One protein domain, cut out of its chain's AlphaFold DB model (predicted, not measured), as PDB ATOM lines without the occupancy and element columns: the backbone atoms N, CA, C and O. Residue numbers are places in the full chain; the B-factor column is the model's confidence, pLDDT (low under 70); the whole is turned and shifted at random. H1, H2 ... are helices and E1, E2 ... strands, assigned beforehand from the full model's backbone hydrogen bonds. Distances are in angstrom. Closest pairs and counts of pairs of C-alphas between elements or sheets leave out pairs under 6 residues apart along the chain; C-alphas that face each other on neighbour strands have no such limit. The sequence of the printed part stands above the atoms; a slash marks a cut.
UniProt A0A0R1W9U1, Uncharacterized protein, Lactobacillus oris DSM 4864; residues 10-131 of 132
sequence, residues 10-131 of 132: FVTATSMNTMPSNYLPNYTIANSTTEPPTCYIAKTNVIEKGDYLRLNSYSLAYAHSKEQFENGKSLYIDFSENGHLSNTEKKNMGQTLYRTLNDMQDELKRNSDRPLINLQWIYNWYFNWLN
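AT A GLANCE: This is residues 10 to 131 of the 132 residues of an uncharacterized protein of Lactobacillus oris DSM 4864 (UniProt A0A0R1W9U1). A twisted five-stranded sheet has the long, kinked helix H3 crossing one face and the short H2 on the opposite face, while H4, off the sheet, turns a corner from the end of H3. The 122 printed residues hold four named helices and five named strands, in the order H1 E1 E2 E3 E4 H2 E5 H3 H4. The sheet, E1 E2 E3 E4 E5, is antiparallel, and the class is mixed. The whole is compact, with a radius of gyration of the C-alphas of 14.5 A and spans of 40 by 31 by 28 A.

IN THESE COORDINATES: The strands are E1, residues 28 to 32; E2, 38 to 44, 20.6 A long; E3, 52 to 55; E4, 59 to 63; and E5, 75 to 78. H3, residues 87 to 111, measures 28.4 A. H4, residues 116 to 129, measures 21.1 A and ends at C-alpha 129 (-6.391, 33.178, -17.730). H1, residues 10 to 13, begins at C-alpha 10 (8.670, 26.966, -18.991); H2 is residues 66 to 70.

HOW THE PARTS SIT: E1 to E4 form a meander, each strand the antiparallel neighbour of the one before. Within hydrogen-bond range are N 30 and O 40, 2.9 A; N 55 and O 41, 2.8 A; N 61 and O 54, 2.8 A; and, between E4 and E5, N 77 and O 60, 2.8 A. H3 runs across the strands, at 76 degrees to E4 on the local plane, at a height over the sheet of 10.3 A; its closest C-alphas to E5 are Glu 89 and Ile 77, 5.8 A. H3 has a kink of 108 degrees near residue 95. H3 and H4 touch only at the corner, Lys 109 to Leu 116, C-alphas 6.2 A apart. H1 only grazes the sheet with residues 11 to 13. Every O i to N i+4 pair is within range in H2, 18 of 21 in H3 and 8 of 10 in H4; H1 is too short for one.

THE WHOLE: The farthest C-alphas, Lys 49 and Asn 131, are 45.7 A apart. The printed part has no cut; the link H1 to E1 is long. Residues 113 to 131 have pLDDT under 70.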
ATOM      1  N   PHE A  10       7.467  26.143 -18.873       85.56
ATOM      2  CA  PHE A  10       8.670  26.966 -18.991       85.56
ATOM      3  C   PHE A  10       8.910  27.450 -20.427       85.56
ATOM      4  O   PHE A  10       9.553  28.478 -20.596       85.56
ATOM      5  N   VAL A  11       8.386  26.744 -21.441       90.81
ATOM      6  CA  VAL A  11       8.444  27.167 -22.847       90.81
ATOM      7  C   VAL A  11       7.732  28.504 -22.984       90.81
ATOM      8  O   VAL A  11       8.366  29.494 -23.334       90.81
ATOM      9  N   THR A  12       6.462  28.577 -22.582       86.19
ATOM     10  CA  THR A  12       5.682  29.822 -22.587       86.19
ATOM     11  C   THR A  12       6.356  30.927 -21.778       86.19
ATOM     12  O   THR A  12       6.396  32.068 -22.217       86.19
ATOM     13  N   ALA A  13       6.955  30.607 -20.627       82.94
ATOM     14  CA  ALA A  13       7.623  31.608 -19.792       82.94
ATOM     15  C   ALA A  13       8.778  32.338 -20.507       82.94
ATOM     16  O   ALA A  13       9.133  33.448 -20.110       82.94
ATOM     17  N   THR A  14       9.337  31.757 -21.574       85.50
ATOM     18  CA  THR A  14      10.405  32.397 -22.347       85.50
ATOM     19  C   THR A  14       9.956  33.614 -23.169       85.50
ATOM     20  O   THR A  14      10.819  34.381 -23.580       85.50
ATOM     21  N   SER A  15       8.654  33.862 -23.390       83.94
ATOM     22  CA  SER A  15       8.172  35.086 -24.075       83.94
ATOM     23  C   SER A  15       7.898  36.267 -23.144       83.94
ATOM     24  O   SER A  15       7.521  37.337 -23.616       83.94
ATOM     25  N   MET A  16       8.015  36.070 -21.832       74.62
ATOM     26  CA  MET A  16       7.567  37.049 -20.836       74.62
ATOM     27  C   MET A  16       8.571  37.271 -19.708       74.62
ATOM     28  O   MET A  16       8.269  37.968 -18.736       74.62
ATOM     29  N   ASN A  17       9.737  36.631 -19.772       73.94
ATOM     30  CA  ASN A  17      10.735  36.760 -18.730       73.94
ATOM     31  C   ASN A  17      12.156  36.546 -19.244       73.94
ATOM     32  O   ASN A  17      12.413  35.810 -20.200       73.94
ATOM     33  N   THR A  18      13.091  37.149 -18.519       80.94
ATOM     34  CA  THR A  18      14.497  36.762 -18.568       80.94
ATOM     35  C   THR A  18      14.715  35.530 -17.700       80.94
ATOM     36  O   THR A  18      14.054  35.352 -16.676       80.94
ATOM     37  N   MET A  19      15.676  34.695 -18.072       83.12
ATOM     38  CA  MET A  19      16.045  33.534 -17.280       83.12
ATOM     39  C   MET A  19      17.498  33.651 -16.800       83.12
ATOM     40  O   MET A  19      18.394  33.905 -17.612       83.12
ATOM     41  N   PRO A  20      17.758  33.476 -15.494       84.19
ATOM     42  CA  PRO A  20      19.109  33.331 -14.969       84.19
ATOM     43  C   PRO A  20      19.842  32.142 -15.603       84.19
ATOM     44  O   PRO A  20      19.305  31.036 -15.689       84.19
ATOM     45  N   SER A  21      21.088  32.346 -16.038       85.44
ATOM     46  CA  SER A  21      21.880  31.293 -16.691       85.44
ATOM     47  C   SER A  21      22.220  30.128 -15.756       85.44
ATOM     48  O   SER A  21      22.354  28.994 -16.209       85.44
ATOM     49  N   ASN A  22      22.295  30.371 -14.445       83.00
ATOM     50  CA  ASN A  22      22.536  29.337 -13.435       83.00
ATOM     51  C   ASN A  22      21.390  28.316 -13.316       83.00
ATOM     52  O   ASN A  22      21.606  27.245 -12.755       83.00
ATOM     53  N   TYR A  23      20.200  28.597 -13.854       86.62
ATOM     54  CA  TYR A  23      19.101  27.627 -13.865       86.62
ATOM     55  C   TYR A  23      19.324  26.497 -14.881       86.62
ATOM     56  O   TYR A  23      18.842  25.383 -14.681       86.62
ATOM     57  N   LEU A  24      20.100  26.756 -15.936       90.25
ATOM     58  CA  LEU A  24      20.475  25.791 -16.968       90.25
ATOM     59  C   LEU A  24      21.978  25.917 -17.287       90.25
ATOM     60  O   LEU A  24      22.340  26.389 -18.363       90.25
ATOM     61  N   PRO A  25      22.872  25.497 -16.375       90.19
ATOM     62  CA  PRO A  25      24.320  25.703 -16.496       90.19
ATOM     63  C   PRO A  25      24.948  25.075 -17.747       90.19
ATOM     64  O   PRO A  25      26.003  25.521 -18.190       90.19
ATOM     65  N   ASN A  26      24.314  24.055 -18.332       91.75
ATOM     66  CA  ASN A  26      24.786  23.401 -19.558       91.75
ATOM     67  C   ASN A  26      24.178  23.986 -20.845       91.75
ATOM     68  O   ASN A  26      24.277  23.367 -21.908       91.75
ATOM     69  N   TYR A  27      23.503  25.130 -20.745       94.81
ATOM     70  CA  TYR A  27      22.826  25.800 -21.846       94.81
ATOM     71  C   TYR A  27      23.269  27.259 -21.930       94.81
ATOM     72  O   TYR A  27      23.587  27.909 -20.936       94.81
ATOM     73  N   THR A  28      23.233  27.794 -23.140       95.25
ATOM     74  CA  THR A  28      23.385  29.223 -23.384       95.25
ATOM     75  C   THR A  28      22.019  29.880 -23.272       95.25
ATOM     76  O   THR A  28      21.104  29.535 -24.021       95.25
ATOM     77  N   ILE A  29      21.891  30.845 -22.365       91.81
ATOM     78  CA  ILE A  29      20.677  31.644 -22.208       91.81
ATOM     79  C   ILE A  29      20.912  33.027 -22.805       91.81
ATOM     80  O   ILE A  29      21.810  33.746 -22.372       91.81
ATOM     81  N   ALA A  30      20.108  33.395 -23.797       92.12
ATOM     82  CA  ALA A  30      20.126  34.723 -24.399       92.12
ATOM     83  C   ALA A  30      18.851  35.469 -24.006       92.12
ATOM     84  O   ALA A  30      17.773  35.148 -24.499       92.12
ATOM     85  N   ASN A  31      18.983  36.453 -23.118       87.00
ATOM     86  CA  ASN A  31      17.884  37.304 -22.672       87.00
ATOM     87  C   ASN A  31      17.793  38.563 -23.545       87.00
ATOM     88  O   ASN A  31      18.809  39.189 -23.845       87.00
ATOM     89  N   SER A  32      16.574  38.953 -23.901       86.25
ATOM     90  CA  SER A  32      16.235  40.255 -24.463       86.25
ATOM     91  C   SER A  32      15.462  41.057 -23.424       86.25
ATOM     92  O   SER A  32      14.509  40.556 -22.831       86.25
ATOM     93  N   THR A  33      15.869  42.306 -23.216       79.62
ATOM     94  CA  THR A  33      15.218  43.242 -22.288       79.62
ATOM     95  C   THR A  33      14.213  44.160 -22.988       79.62
ATOM     96  O   THR A  33      13.727  45.106 -22.377       79.62
ATOM     97  N   THR A  34      13.940  43.941 -24.279       82.00
ATOM     98  CA  THR A  34      12.833  44.609 -24.982       82.00
ATOM     99  C   THR A  34      11.514  44.142 -24.383       82.00
ATOM    100  O   THR A  34      11.390  42.958 -24.121       82.00
ATOM    101  N   GLU A  35      10.549  45.038 -24.180       78.69
ATOM    102  CA  GLU A  35       9.253  44.698 -23.581       78.69
ATOM    103  C   GLU A  35       8.311  44.033 -24.615       78.69
ATOM    104  O   GLU A  35       8.106  44.616 -25.688       78.69
ATOM    105  N   PRO A  36       7.712  42.859 -24.323       73.94
ATOM    106  CA  PRO A  36       7.922  42.038 -23.129       73.94
ATOM    107  C   PRO A  36       9.268  41.294 -23.179       73.94
ATOM    108  O   PRO A  36       9.660  40.828 -24.255       73.94
ATOM    109  N   PRO A  37       9.975  41.151 -22.039       75.62
ATOM    110  CA  PRO A  37      11.274  40.494 -22.008       75.62
ATOM    111  C   PRO A  37      11.151  39.058 -22.506       75.62
ATOM    112  O   PRO A  37      10.239  38.327 -22.124       75.62
ATOM    113  N   THR A  38      12.099  38.639 -23.338       84.06
ATOM    114  CA  THR A  38      12.121  37.284 -23.899       84.06
ATOM    115  C   THR A  38      13.443  36.602 -23.603       84.06
ATOM    116  O   THR A  38      14.462  37.257 -23.376       84.06
ATOM    117  N   CYS A  39      13.462  35.275 -23.628       88.25
ATOM    118  CA  CYS A  39      14.695  34.516 -23.581       88.25
ATOM    119  C   CYS A  39      14.723  33.389 -24.611       88.25
ATOM    120  O   CYS A  39      13.705  32.837 -25.022       88.25
ATOM    121  N   TYR A  40      15.932  33.050 -25.040       92.44
ATOM    122  CA  TYR A  40      16.209  31.889 -25.868       92.44
ATOM    123  C   TYR A  40      17.149  30.962 -25.121       92.44
ATOM    124  O   TYR A  40      18.119  31.409 -24.508       92.44
ATOM    125  N   ILE A  41      16.882  29.666 -25.221       95.62
ATOM    126  CA  ILE A  41      17.709  28.617 -24.635       95.62
ATOM    127  C   ILE A  41      18.386  27.895 -25.788       95.62
ATOM    128  O   ILE A  41      17.705  27.419 -26.691       95.62
ATOM    129  N   ALA A  42      19.709  27.805 -25.782       96.81
ATOM    130  CA  ALA A  42      20.455  27.097 -26.810       96.81
ATOM    131  C   ALA A  42      21.427  26.088 -26.205       96.81
ATOM    132  O   ALA A  42      21.943  26.287 -25.106       96.81
ATOM    133  N   LYS A  43      21.695  25.006 -26.932       96.38
ATOM    134  CA  LYS A  43      22.695  24.004 -26.556       96.38
ATOM    135  C   LYS A  43      23.315  23.372 -27.789       96.38
ATOM    136  O   LYS A  43      22.634  23.128 -28.778       96.38
ATOM    137  N   THR A  44      24.606  23.089 -27.696       96.62
ATOM    138  CA  THR A  44      25.352  22.259 -28.648       96.62
ATOM    139  C   THR A  44      25.679  20.913 -28.021       96.62
ATOM    140  O   THR A  44      25.818  20.846 -26.797       96.62
ATOM    141  N   ASN A  45      25.939  19.891 -28.835       95.25
ATOM    142  CA  ASN A  45      26.297  18.550 -28.359       95.25
ATOM    143  C   ASN A  45      25.184  17.934 -27.488       95.25
ATOM    144  O   ASN A  45      25.401  17.529 -26.346       95.25
ATOM    145  N   VAL A  46      23.966  17.953 -28.014       92.31
ATOM    146  CA  VAL A  46      22.715  17.520 -27.403       92.31
ATOM    147  C   VAL A  46      22.559  16.006 -27.509       92.31
ATOM    148  O   VAL A  46      22.451  15.330 -26.488       92.31
ATOM    149  N   ILE A  47      22.562  15.482 -28.731       93.00
ATOM    150  CA  ILE A  47      22.512  14.061 -29.083       93.00
ATOM    151  C   ILE A  47      23.866  13.626 -29.635       93.00
ATOM    152  O   ILE A  47      24.417  12.611 -29.213       93.00
ATOM    153  N   GLU A  48      24.407  14.407 -30.567       94.31
ATOM    154  CA  GLU A  48      25.648  14.133 -31.281       94.31
ATOM    155  C   GLU A  48      26.587  15.330 -31.198       94.31
ATOM    156  O   GLU A  48      26.177  16.482 -31.069       94.31
ATOM    157  N   LYS A  49      27.892  15.074 -31.297       95.69
ATOM    158  CA  LYS A  49      28.874  16.156 -31.294       95.69
ATOM    159  C   LYS A  49      28.639  17.082 -32.494       95.69
ATOM    160  O   LYS A  49      28.678  16.635 -33.634       95.69
ATOM    161  N   GLY A  50      28.499  18.375 -32.220       95.06
ATOM    162  CA  GLY A  50      28.338  19.425 -33.225       95.06
ATOM    163  C   GLY A  50      26.894  19.790 -33.553       95.06
ATOM    164  O   GLY A  50      26.694  20.830 -34.181       95.06
ATOM    165  N   ASP A  51      25.910  19.010 -33.099       97.25
ATOM    166  CA  ASP A  51      24.501  19.359 -33.259       97.25
ATOM    167  C   ASP A  51      24.137  20.647 -32.498       97.25
ATOM    168  O   ASP A  51      24.906  21.179 -31.684       97.25
ATOM    169  N   TYR A  52      22.961  21.183 -32.807       97.62
ATOM    170  CA  TYR A  52      22.489  22.434 -32.243       97.62
ATOM    171  C   TYR A  52      20.991  22.384 -31.967       97.62
ATOM    172  O   TYR A  52      20.193  22.020 -32.830       97.62
ATOM    173  N   LEU A  53      20.613  22.805 -30.764       97.81
ATOM    174  CA  LEU A  53      19.236  22.961 -30.323       97.81
ATOM    175  C   LEU A  53      19.006  24.399 -29.879       97.81
ATOM    176  O   LEU A  53      19.824  24.968 -29.153       97.81
ATOM    177  N   ARG A  54      17.859  24.960 -30.258       97.19
ATOM    178  CA  ARG A  54      17.356  26.236 -29.753       97.19
ATOM    179  C   ARG A  54      15.889  26.109 -29.376       97.19
ATOM    180  O   ARG A  54      15.096  25.612 -30.163       97.19
ATOM    181  N   LEU A  55      15.528  26.617 -28.209       96.69
ATOM    182  CA  LEU A  55      14.159  26.719 -27.728       96.69
ATOM    183  C   LEU A  55      13.780  28.192 -27.552       96.69
ATOM    184  O   LEU A  55      14.586  29.008 -27.094       96.69
ATOM    185  N   ASN A  56      12.555  28.512 -27.955       92.44
ATOM    186  CA  ASN A  56      11.880  29.787 -27.728       92.44
ATOM    187  C   ASN A  56      10.460  29.518 -27.191       92.44
ATOM    188  O   ASN A  56      10.127  28.383 -26.859       92.44
ATOM    189  N   SER A  57       9.617  30.546 -27.138       89.25
ATOM    190  CA  SER A  57       8.280  30.478 -26.542       89.25
ATOM    191  C   SER A  57       7.236  29.675 -27.305       89.25
ATOM    192  O   SER A  57       6.147  29.454 -26.782       89.25
ATOM    193  N   TYR A  58       7.554  29.247 -28.520       89.81
ATOM    194  CA  TYR A  58       6.625  28.572 -29.422       89.81
ATOM    195  C   TYR A  58       7.196  27.277 -29.980       89.81
ATOM    196  O   TYR A  58       6.434  26.380 -30.326       89.81
ATOM    197  N   SER A  59       8.522  27.156 -30.064       95.19
ATOM    198  CA  SER A  59       9.146  26.014 -30.710       95.19
ATOM    199  C   SER A  59      10.498  25.618 -30.132       95.19
ATOM    200  O   SER A  59      11.242  26.409 -29.542       95.19
ATOM    201  N   LEU A  60      10.815  24.344 -30.347       97.25
ATOM    202  CA  LEU A  60      12.140  23.762 -30.227       97.25
ATOM    203  C   LEU A  60      12.623  23.447 -31.637       97.25
ATOM    204  O   LEU A  60      11.997  22.684 -32.366       97.25
ATOM    205  N   ALA A  61      13.754  24.020 -32.007       97.69
ATOM    206  CA  ALA A  61      14.419  23.776 -33.268       97.69
ATOM    207  C   ALA A  61      15.705  22.978 -33.028       97.69
ATOM    208  O   ALA A  61      16.486  23.313 -32.136       97.69
ATOM    209  N   TYR A  62      15.925  21.936 -33.824       98.06
ATOM    210  CA  TYR A  62      17.093  21.061 -33.751       98.06
ATOM    211  C   TYR A  62      17.711  20.856 -35.135       98.06
ATOM    212  O   TYR A  62      16.993  20.634 -36.107       98.06
ATOM    213  N   ALA A  63      19.037  20.878 -35.224       97.81
ATOM    214  CA  ALA A  63      19.781  20.569 -36.441       97.81
ATOM    215  C   ALA A  63      21.058  19.786 -36.112       97.81
ATOM    216  O   ALA A  63      21.627  19.950 -35.034       97.81
ATOM    217  N   HIS A  64      21.559  18.990 -37.061       96.69
ATOM    218  CA  HIS A  64      22.790  18.208 -36.870       96.69
ATOM    219  C   HIS A  64      24.065  19.063 -36.909       96.69
ATOM    220  O   HIS A  64      25.155  18.569 -36.632       96.69
ATOM    221  N   SER A  65      23.946  20.352 -37.238       96.94
ATOM    222  CA  SER A  65      25.005  21.334 -37.037       96.94
ATOM    223  C   SER A  65      24.448  22.748 -36.907       96.94
ATOM    224  O   SER A  65      23.343  23.045 -37.368       96.94
ATOM    225  N   LYS A  66      25.241  23.658 -36.329       94.06
ATOM    226  CA  LYS A  66      24.905  25.090 -36.310       94.06
ATOM    227  C   LYS A  66      24.772  25.675 -37.724       94.06
ATOM    228  O   LYS A  66      23.877  26.470 -37.975       94.06
ATOM    229  N   GLU A  67      25.602  25.227 -38.661       96.38
ATOM    230  CA  GLU A  67      25.514  25.633 -40.068       96.38
ATOM    231  C   GLU A  67      24.192  25.182 -40.711       96.38
ATOM    232  O   GLU A  67      23.557  25.945 -41.437       96.38
ATOM    233  N   GLN A  68      23.732  23.955 -40.438       97.12
ATOM    234  CA  GLN A  68      22.415  23.509 -40.900       97.12
ATOM    235  C   GLN A  68      21.302  24.367 -40.305       97.12
ATOM    236  O   GLN A  68      20.392  24.763 -41.031       97.12
ATOM    237  N   PHE A  69      21.411  24.694 -39.016       95.75
ATOM    238  CA  PHE A  69      20.456  25.557 -38.336       95.75
ATOM    239  C   PHE A  69      20.352  26.939 -38.995       95.75
ATOM    240  O   PHE A  69      19.252  27.401 -39.294       95.75
ATOM    241  N   GLU A  70      21.490  27.581 -39.259       93.94
ATOM    242  CA  GLU A  70      21.565  28.906 -39.892       93.94
ATOM    243  C   GLU A  70      21.043  28.893 -41.337       93.94
ATOM    244  O   GLU A  70      20.428  29.858 -41.783       93.94
ATOM    245  N   ASN A  71      21.191  27.766 -42.037       96.19
ATOM    246  CA  ASN A  71      20.641  27.547 -43.376       96.19
ATOM    247  C   ASN A  71      19.168  27.086 -43.380       96.19
ATOM    248  O   ASN A  71      18.660  26.658 -44.418       96.19
ATOM    249  N   GLY A  72      18.484  27.111 -42.231       93.31
ATOM    250  CA  GLY A  72      17.072  26.735 -42.108       93.31
ATOM    251  C   GLY A  72      16.790  25.231 -42.220       93.31
ATOM    252  O   GLY A  72      15.631  24.835 -42.315       93.31
ATOM    253  N   LYS A  73      17.819  24.378 -42.183       95.62
ATOM    254  CA  LYS A  73      17.707  22.910 -42.245       95.62
ATOM    255  C   LYS A  73      17.543  22.315 -40.844       95.62
ATOM    256  O   LYS A  73      18.341  21.486 -40.414       95.62
ATOM    257  N   SER A  74      16.508  22.765 -40.141       96.38
ATOM    258  CA  SER A  74      16.195  22.332 -38.777       96.38
ATOM    259  C   SER A  74      14.888  21.550 -38.738       96.38
ATOM    260  O   SER A  74      13.932  21.878 -39.439       96.38
ATOM    261  N   LEU A  75      14.828  20.553 -37.860       96.56
ATOM    262  CA  LEU A  75      13.571  20.022 -37.355       96.56
ATOM    263  C   LEU A  75      12.960  21.064 -36.418       96.56
ATOM    264  O   LEU A  75      13.612  21.468 -35.456       96.56
ATOM    265  N   TYR A  76      11.723  21.469 -36.685       96.81
ATOM    266  CA  TYR A  76      10.945  22.340 -35.811       96.81
ATOM    267  C   TYR A  76       9.875  21.522 -35.113       96.81
ATOM    268  O   TYR A  76       9.168  20.755 -35.764       96.81
ATOM    269  N   ILE A  77       9.806  21.687 -33.798       97.50
ATOM    270  CA  ILE A  77       8.778  21.116 -32.948       97.50
ATOM    271  C   ILE A  77       8.001  22.249 -32.308       97.50
ATOM    272  O   ILE A  77       8.582  23.042 -31.563       97.50
ATOM    273  N   ASP A  78       6.702  22.278 -32.563       96.81
ATOM    274  CA  ASP A  78       5.825  23.330 -32.073       96.81
ATOM    275  C   ASP A  78       5.162  22.949 -30.745       96.81
ATOM    276  O   ASP A  78       4.794  21.799 -30.476       96.81
ATOM    277  N   PHE A  79       4.983  23.959 -29.903       94.69
ATOM    278  CA  PHE A  79       4.196  23.887 -28.685       94.69
ATOM    279  C   PHE A  79       2.940  24.732 -28.859       94.69
ATOM    280  O   PHE A  79       2.954  25.775 -29.511       94.69
ATOM    281  N   SER A  80       1.841  24.316 -28.238       91.38
ATOM    282  CA  SER A  80       0.714  25.229 -28.055       91.38
ATOM    283  C   SER A  80       1.091  26.361 -27.099       91.38
ATOM    284  O   SER A  80       2.060  26.269 -26.346       91.38
ATOM    285  N   GLU A  81       0.264  27.401 -27.058       85.12
ATOM    286  CA  GLU A  81       0.496  28.608 -26.252       85.12
ATOM    287  C   GLU A  81       0.741  28.328 -24.763       85.12
ATOM    288  O   GLU A  81       1.517  29.023 -24.114       85.12
ATOM    289  N   ASN A  82       0.134  27.273 -24.213       82.25
ATOM    290  CA  ASN A  82       0.338  26.867 -22.822       82.25
ATOM    291  C   ASN A  82       1.579  25.977 -22.598       82.25
ATOM    292  O   ASN A  82       1.806  25.524 -21.477       82.25
ATOM    293  N   GLY A  83       2.361  25.684 -23.638       88.12
ATOM    294  CA  GLY A  83       3.518  24.792 -23.584       88.12
ATOM    295  C   GLY A  83       3.156  23.307 -23.675       88.12
ATOM    296  O   GLY A  83       3.930  22.459 -23.225       88.12
ATOM    297  N   HIS A  84       1.972  22.956 -24.192       93.12
ATOM    298  CA  HIS A  84       1.609  21.559 -24.429       93.12
ATOM    299  C   HIS A  84       2.238  21.044 -25.730       93.12
ATOM    300  O   HIS A  84       2.171  21.680 -26.782       93.12
ATOM    301  N   LEU A  85       2.843  19.859 -25.644       94.81
ATOM    302  CA  LEU A  85       3.426  19.141 -26.770       94.81
ATOM    303  C   LEU A  85       2.440  18.075 -27.264       94.81
ATOM    304  O   LEU A  85       2.169  17.087 -26.568       94.81
ATOM    305  N   SER A  86       1.929  18.263 -28.481       94.75
ATOM    306  CA  SER A  86       0.977  17.331 -29.089       94.75
ATOM    307  C   SER A  86       1.606  15.950 -29.334       94.75
ATOM    308  O   SER A  86       2.826  15.794 -29.421       94.75
ATOM    309  N   ASN A  87       0.777  14.914 -29.487       94.19
ATOM    310  CA  ASN A  87       1.283  13.573 -29.806       94.19
ATOM    311  C   ASN A  87       1.963  13.509 -31.185       94.19
ATOM    312  O   ASN A  87       2.904  12.733 -31.352       94.19
ATOM    313  N   THR A  88       1.506  14.315 -32.148       95.50
ATOM    314  CA  THR A  88       2.124  14.429 -33.476       95.50
ATOM    315  C   THR A  88       3.523  15.016 -33.355       95.50
ATOM    316  O   THR A  88       4.485  14.395 -33.796       95.50
ATOM    317  N   GLU A  89       3.650  16.136 -32.647       96.44
ATOM    318  CA  GLU A  89       4.930  16.808 -32.425       96.44
ATOM    319  C   GLU A  89       5.895  15.941 -31.623       96.44
ATOM    320  O   GLU A  89       7.061  15.792 -31.974       96.44
ATOM    321  N   LYS A  90       5.396  15.235 -30.609       94.69
ATOM    322  CA  LYS A  90       6.180  14.237 -29.878       94.69
ATOM    323  C   LYS A  90       6.694  13.110 -30.779       94.69
ATOM    324  O   LYS A  90       7.810  12.629 -30.581       94.69
ATOM    325  N   LYS A  91       5.884  12.649 -31.737       94.94
ATOM    326  CA  LYS A  91       6.296  11.618 -32.697       94.94
ATOM    327  C   LYS A  91       7.363  12.160 -33.650       94.94
ATOM    328  O   LYS A  91       8.351  11.465 -33.864       94.94
ATOM    329  N   ASN A  92       7.184  13.380 -34.154       94.81
ATOM    330  CA  ASN A  92       8.134  14.066 -35.038       94.81
ATOM    331  C   ASN A  92       9.478  14.320 -34.341       94.81
ATOM    332  O   ASN A  92      10.532  14.072 -34.917       94.81
ATOM    333  N   MET A  93       9.433  14.740 -33.076       94.31
ATOM    334  CA  MET A  93      10.597  14.969 -32.220       94.31
ATOM    335  C   MET A  93      11.434  13.698 -32.018       94.31
ATOM    336  O   MET A  93      12.656  13.758 -31.898       94.31
ATOM    337  N   GLY A  94      10.789  12.531 -31.960       94.88
ATOM    338  CA  GLY A  94      11.452  11.280 -31.614       94.88
ATOM    339  C   GLY A  94      11.847  11.198 -30.132       94.88
ATOM    340  O   GLY A  94      11.810  12.168 -29.372       94.88
ATOM    341  N   GLN A  95      12.214   9.995 -29.684       94.00
ATOM    342  CA  GLN A  95      12.418   9.716 -28.253       94.00
ATOM    343  C   GLN A  95      13.614  10.460 -27.646       94.00
ATOM    344  O   GLN A  95      13.555  10.870 -26.488       94.00
ATOM    345  N   THR A  96      14.691  10.645 -28.407       93.69
ATOM    346  CA  THR A  96      15.938  11.224 -27.889       93.69
ATOM    347  C   THR A  96      15.807  12.720 -27.603       93.69
ATOM    348  O   THR A  96      16.153  13.173 -26.508       93.69
ATOM    349  N   LEU A  97      15.229  13.489 -28.531       94.75
ATOM    350  CA  LEU A  97      14.925  14.904 -28.292       94.75
ATOM    351  C   LEU A  97      13.839  15.072 -27.228       94.75
ATOM    352  O   LEU A  97      13.954  15.947 -26.374       94.75
ATOM    353  N   TYR A  98      12.841  14.183 -27.199       95.19
ATOM    354  CA  TYR A  98      11.823  14.193 -26.150       95.19
ATOM    355  C   TYR A  98      12.427  13.994 -24.759       95.19
ATOM    356  O   TYR A  98      12.059  14.684 -23.809       95.19
ATOM    357  N   ARG A  99      13.401  13.089 -24.625       94.31
ATOM    358  CA  ARG A  99      14.156  12.920 -23.382       94.31
ATOM    359  C   ARG A  99      14.956  14.175 -23.029       94.31
ATOM    360  O   ARG A  99      14.846  14.630 -21.900       94.31
ATOM    361  N   THR A 100      15.652  14.772 -23.996       94.25
ATOM    362  CA  THR A 100      16.401  16.029 -23.801       94.25
ATOM    363  C   THR A 100      15.507  17.146 -23.255       94.25
ATOM    364  O   THR A 100      15.886  17.846 -22.317       94.25
ATOM    365  N   LEU A 101      14.301  17.300 -23.806       94.88
ATOM    366  CA  LEU A 101      13.338  18.300 -23.347       94.88
ATOM    367  C   LEU A 101      12.873  18.039 -21.903       94.88
ATOM    368  O   LEU A 101      12.742  18.973 -21.111       94.88
ATOM    369  N   ASN A 102      12.650  16.773 -21.537       93.38
ATOM    370  CA  ASN A 102      12.334  16.406 -20.154       93.38
ATOM    371  C   ASN A 102      13.508  16.688 -19.209       93.38
ATOM    372  O   ASN A 102      13.296  17.256 -18.141       93.38
ATOM    373  N   ASP A 103      14.731  16.360 -19.622       92.75
ATOM    374  CA  ASP A 103      15.938  16.593 -18.829       92.75
ATOM    375  C   ASP A 103      16.164  18.095 -18.588       92.75
ATOM    376  O   ASP A 103      16.492  18.489 -17.469       92.75
ATOM    377  N   MET A 104      15.907  18.943 -19.595       92.38
ATOM    378  CA  MET A 104      15.915  20.407 -19.460       92.38
ATOM    379  C   MET A 104      14.892  20.882 -18.422       92.38
ATOM    380  O   MET A 104      15.228  21.669 -17.536       92.38
ATOM    381  N   GLN A 105      13.651  20.386 -18.488       90.00
ATOM    382  CA  GLN A 105      12.624  20.724 -17.502       90.00
ATOM    383  C   GLN A 105      13.037  20.307 -16.085       90.00
ATOM    384  O   GLN A 105      12.790  21.032 -15.118       90.00
ATOM    385  N   ASP A 106      13.640  19.133 -15.945       88.25
ATOM    386  CA  ASP A 106      14.064  18.626 -14.648       88.25
ATOM    387  C   ASP A 106      15.292  19.379 -14.111       88.25
ATOM    388  O   ASP A 106      15.394  19.582 -12.904       88.25
ATOM    389  N   GLU A 107      16.196  19.848 -14.976       88.75
ATOM    390  CA  GLU A 107      17.319  20.722 -14.606       88.75
ATOM    391  C   GLU A 107      16.827  22.082 -14.099       88.75
ATOM    392  O   GLU A 107      17.204  22.487 -12.997       88.75
ATOM    393  N   LEU A 108      15.876  22.709 -14.802       86.50
ATOM    394  CA  LEU A 108      15.205  23.932 -14.340       86.50
ATOM    395  C   LEU A 108      14.568  23.746 -12.960       86.50
ATOM    396  O   LEU A 108      14.730  24.580 -12.070       86.50
ATOM    397  N   LYS A 109      13.867  22.629 -12.744       82.38
ATOM    398  CA  LYS A 109      13.255  22.298 -11.446       82.38
ATOM    399  C   LYS A 109      14.268  22.014 -10.339       82.38
ATOM    400  O   LYS A 109      13.889  22.051  -9.176       82.38
ATOM    401  N   ARG A 110      15.513  21.662 -10.651       84.19
ATOM    402  CA  ARG A 110      16.548  21.418  -9.633       84.19
ATOM    403  C   ARG A 110      17.304  22.688  -9.266       84.19
ATOM    404  O   ARG A 110      17.611  22.873  -8.094       84.19
ATOM    405  N   ASN A 111      17.584  23.530 -10.254       83.75
ATOM    406  CA  ASN A 111      18.495  24.666 -10.111       83.75
ATOM    407  C   ASN A 111      17.789  25.996  -9.839       83.75
ATOM    408  O   ASN A 111      18.452  26.998  -9.594       83.75
ATOM    409  N   SER A 112      16.461  26.029  -9.916       73.56
ATOM    410  CA  SER A 112      15.708  27.250  -9.672       73.56
ATOM    411  C   SER A 112      15.598  27.622  -8.205       73.56
ATOM    412  O   SER A 112      15.295  26.780  -7.356       73.56
ATOM    413  N   ASP A 113      15.765  28.915  -7.922       65.44
ATOM    414  CA  ASP A 113      15.589  29.447  -6.577       65.44
ATOM    415  C   ASP A 113      14.154  29.237  -6.096       65.44
ATOM    416  O   ASP A 113      13.185  29.322  -6.862       65.44
ATOM    417  N   ARG A 114      14.018  28.915  -4.804       55.12
ATOM    418  CA  ARG A 114      12.713  28.633  -4.215       55.12
ATOM    419  C   ARG A 114      11.931  29.922  -3.927       55.12
ATOM    420  O   ARG A 114      12.489  30.838  -3.334       55.12
ATOM    421  N   PRO A 115      10.625  29.949  -4.251       51.56
ATOM    422  CA  PRO A 115       9.862  28.827  -4.796       51.56
ATOM    423  C   PRO A 115      10.163  28.624  -6.295       51.56
ATOM    424  O   PRO A 115       9.989  29.538  -7.091       51.56
ATOM    425  N   LEU A 116      10.619  27.405  -6.626       49.94
ATOM    426  CA  LEU A 116      11.146  26.899  -7.903       49.94
ATOM    427  C   LEU A 116      10.593  27.624  -9.138       49.94
ATOM    428  O   LEU A 116       9.492  27.258  -9.556       49.94
ATOM    429  N   ILE A 117      11.282  28.643  -9.689       49.94
ATOM    430  CA  ILE A 117      10.820  29.435 -10.865       49.94
ATOM    431  C   ILE A 117       9.301  29.648 -10.790       49.94
ATOM    432  O   ILE A 117       8.596  29.348 -11.733       49.94
ATOM    433  N   ASN A 118       8.768  29.980  -9.611       49.56
ATOM    434  CA  ASN A 118       7.354  29.907  -9.252       49.56
ATOM    435  C   ASN A 118       6.475  29.167 -10.291       49.56
ATOM    436  O   ASN A 118       5.667  29.784 -10.985       49.56
ATOM    437  N   LEU A 119       6.678  27.847 -10.466       52.03
ATOM    438  CA  LEU A 119       5.818  27.052 -11.350       52.03
ATOM    439  C   LEU A 119       4.370  27.274 -10.912       52.03
ATOM    440  O   LEU A 119       3.496  27.348 -11.755       52.03
ATOM    441  N   GLN A 120       4.141  27.487  -9.611       44.25
ATOM    442  CA  GLN A 120       2.871  27.913  -9.043       44.25
ATOM    443  C   GLN A 120       2.369  29.271  -9.587       44.25
ATOM    444  O   GLN A 120       1.171  29.401  -9.719       44.25
ATOM    445  N   TRP A 121       3.196  30.246  -9.982       50.66
ATOM    446  CA  TRP A 121       2.800  31.486 -10.679       50.66
ATOM    447  C   TRP A 121       2.552  31.266 -12.166       50.66
ATOM    448  O   TRP A 121       1.553  31.769 -12.662       50.66
ATOM    449  N   ILE A 122       3.364  30.451 -12.852       53.91
ATOM    450  CA  ILE A 122       3.053  30.019 -14.229       53.91
ATOM    451  C   ILE A 122       1.719  29.239 -14.243       53.91
ATOM    452  O   ILE A 122       0.883  29.441 -15.120       53.91
ATOM    453  N   TYR A 123       1.469  28.406 -13.227       52.06
ATOM    454  CA  TYR A 123       0.213  27.683 -13.007       52.06
ATOM    455  C   TYR A 123      -0.932  28.611 -12.573       52.06
ATOM    456  O   TYR A 123      -2.028  28.488 -13.108       52.06
ATOM    457  N   ASN A 124      -0.714  29.540 -11.638       45.94
ATOM    458  CA  ASN A 124      -1.733  30.492 -11.184       45.94
ATOM    459  C   ASN A 124      -2.136  31.428 -12.332       45.94
ATOM    460  O   ASN A 124      -3.312  31.727 -12.479       45.94
ATOM    461  N   TRP A 125      -1.192  31.844 -13.178       50.62
ATOM    462  CA  TRP A 125      -1.469  32.570 -14.416       50.62
ATOM    463  C   TRP A 125      -2.275  31.711 -15.403       50.62
ATOM    464  O   TRP A 125      -3.336  32.148 -15.841       50.62
ATOM    465  N   TYR A 126      -1.858  30.464 -15.666       50.25
ATOM    466  CA  TYR A 126      -2.582  29.522 -16.536       50.25
ATOM    467  C   TYR A 126      -4.043  29.294 -16.103       50.25
ATOM    468  O   TYR A 126      -4.952  29.337 -16.929       50.25
ATOM    469  N   PHE A 127      -4.294  29.083 -14.807       44.69
ATOM    470  CA  PHE A 127      -5.647  28.862 -14.289       44.69
ATOM    471  C   PHE A 127      -6.475  30.147 -14.148       44.69
ATOM    472  O   PHE A 127      -7.696  30.070 -14.250       44.69
ATOM    473  N   ASN A 128      -5.860  31.316 -13.947       43.53
ATOM    474  CA  ASN A 128      -6.590  32.588 -13.912       43.53
ATOM    475  C   ASN A 128      -6.957  33.087 -15.322       43.53
ATOM    476  O   ASN A 128      -8.027  33.663 -15.493       43.53
ATOM    477  N   TRP A 129      -6.118  32.826 -16.331       37.72
ATOM    478  CA  TRP A 129      -6.391  33.178 -17.730       37.72
ATOM    479  C   TRP A 129      -7.525  32.345 -18.350       37.72
ATOM    480  O   TRP A 129      -8.353  32.894 -19.060       37.72
ATOM    481  N   LEU A 130      -7.626  31.046 -18.038       40.41
ATOM    482  CA  LEU A 130      -8.710  30.176 -18.537       40.41
ATOM    483  C   LEU A 130     -10.089  30.427 -17.892       40.41
ATOM    484  O   LEU A 130     -11.085  29.908 -18.389       40.41
ATOM    485  N   ASN A 131     -10.143  31.151 -16.770       39.22
ATOM    486  CA  ASN A 131     -11.368  31.421 -16.003       39.22
ATOM    487  C   ASN A 131     -11.817  32.898 -16.069       39.22
ATOM    488  O   ASN A 131     -12.692  33.292 -15.297       39.22
TER     489      ASN A 131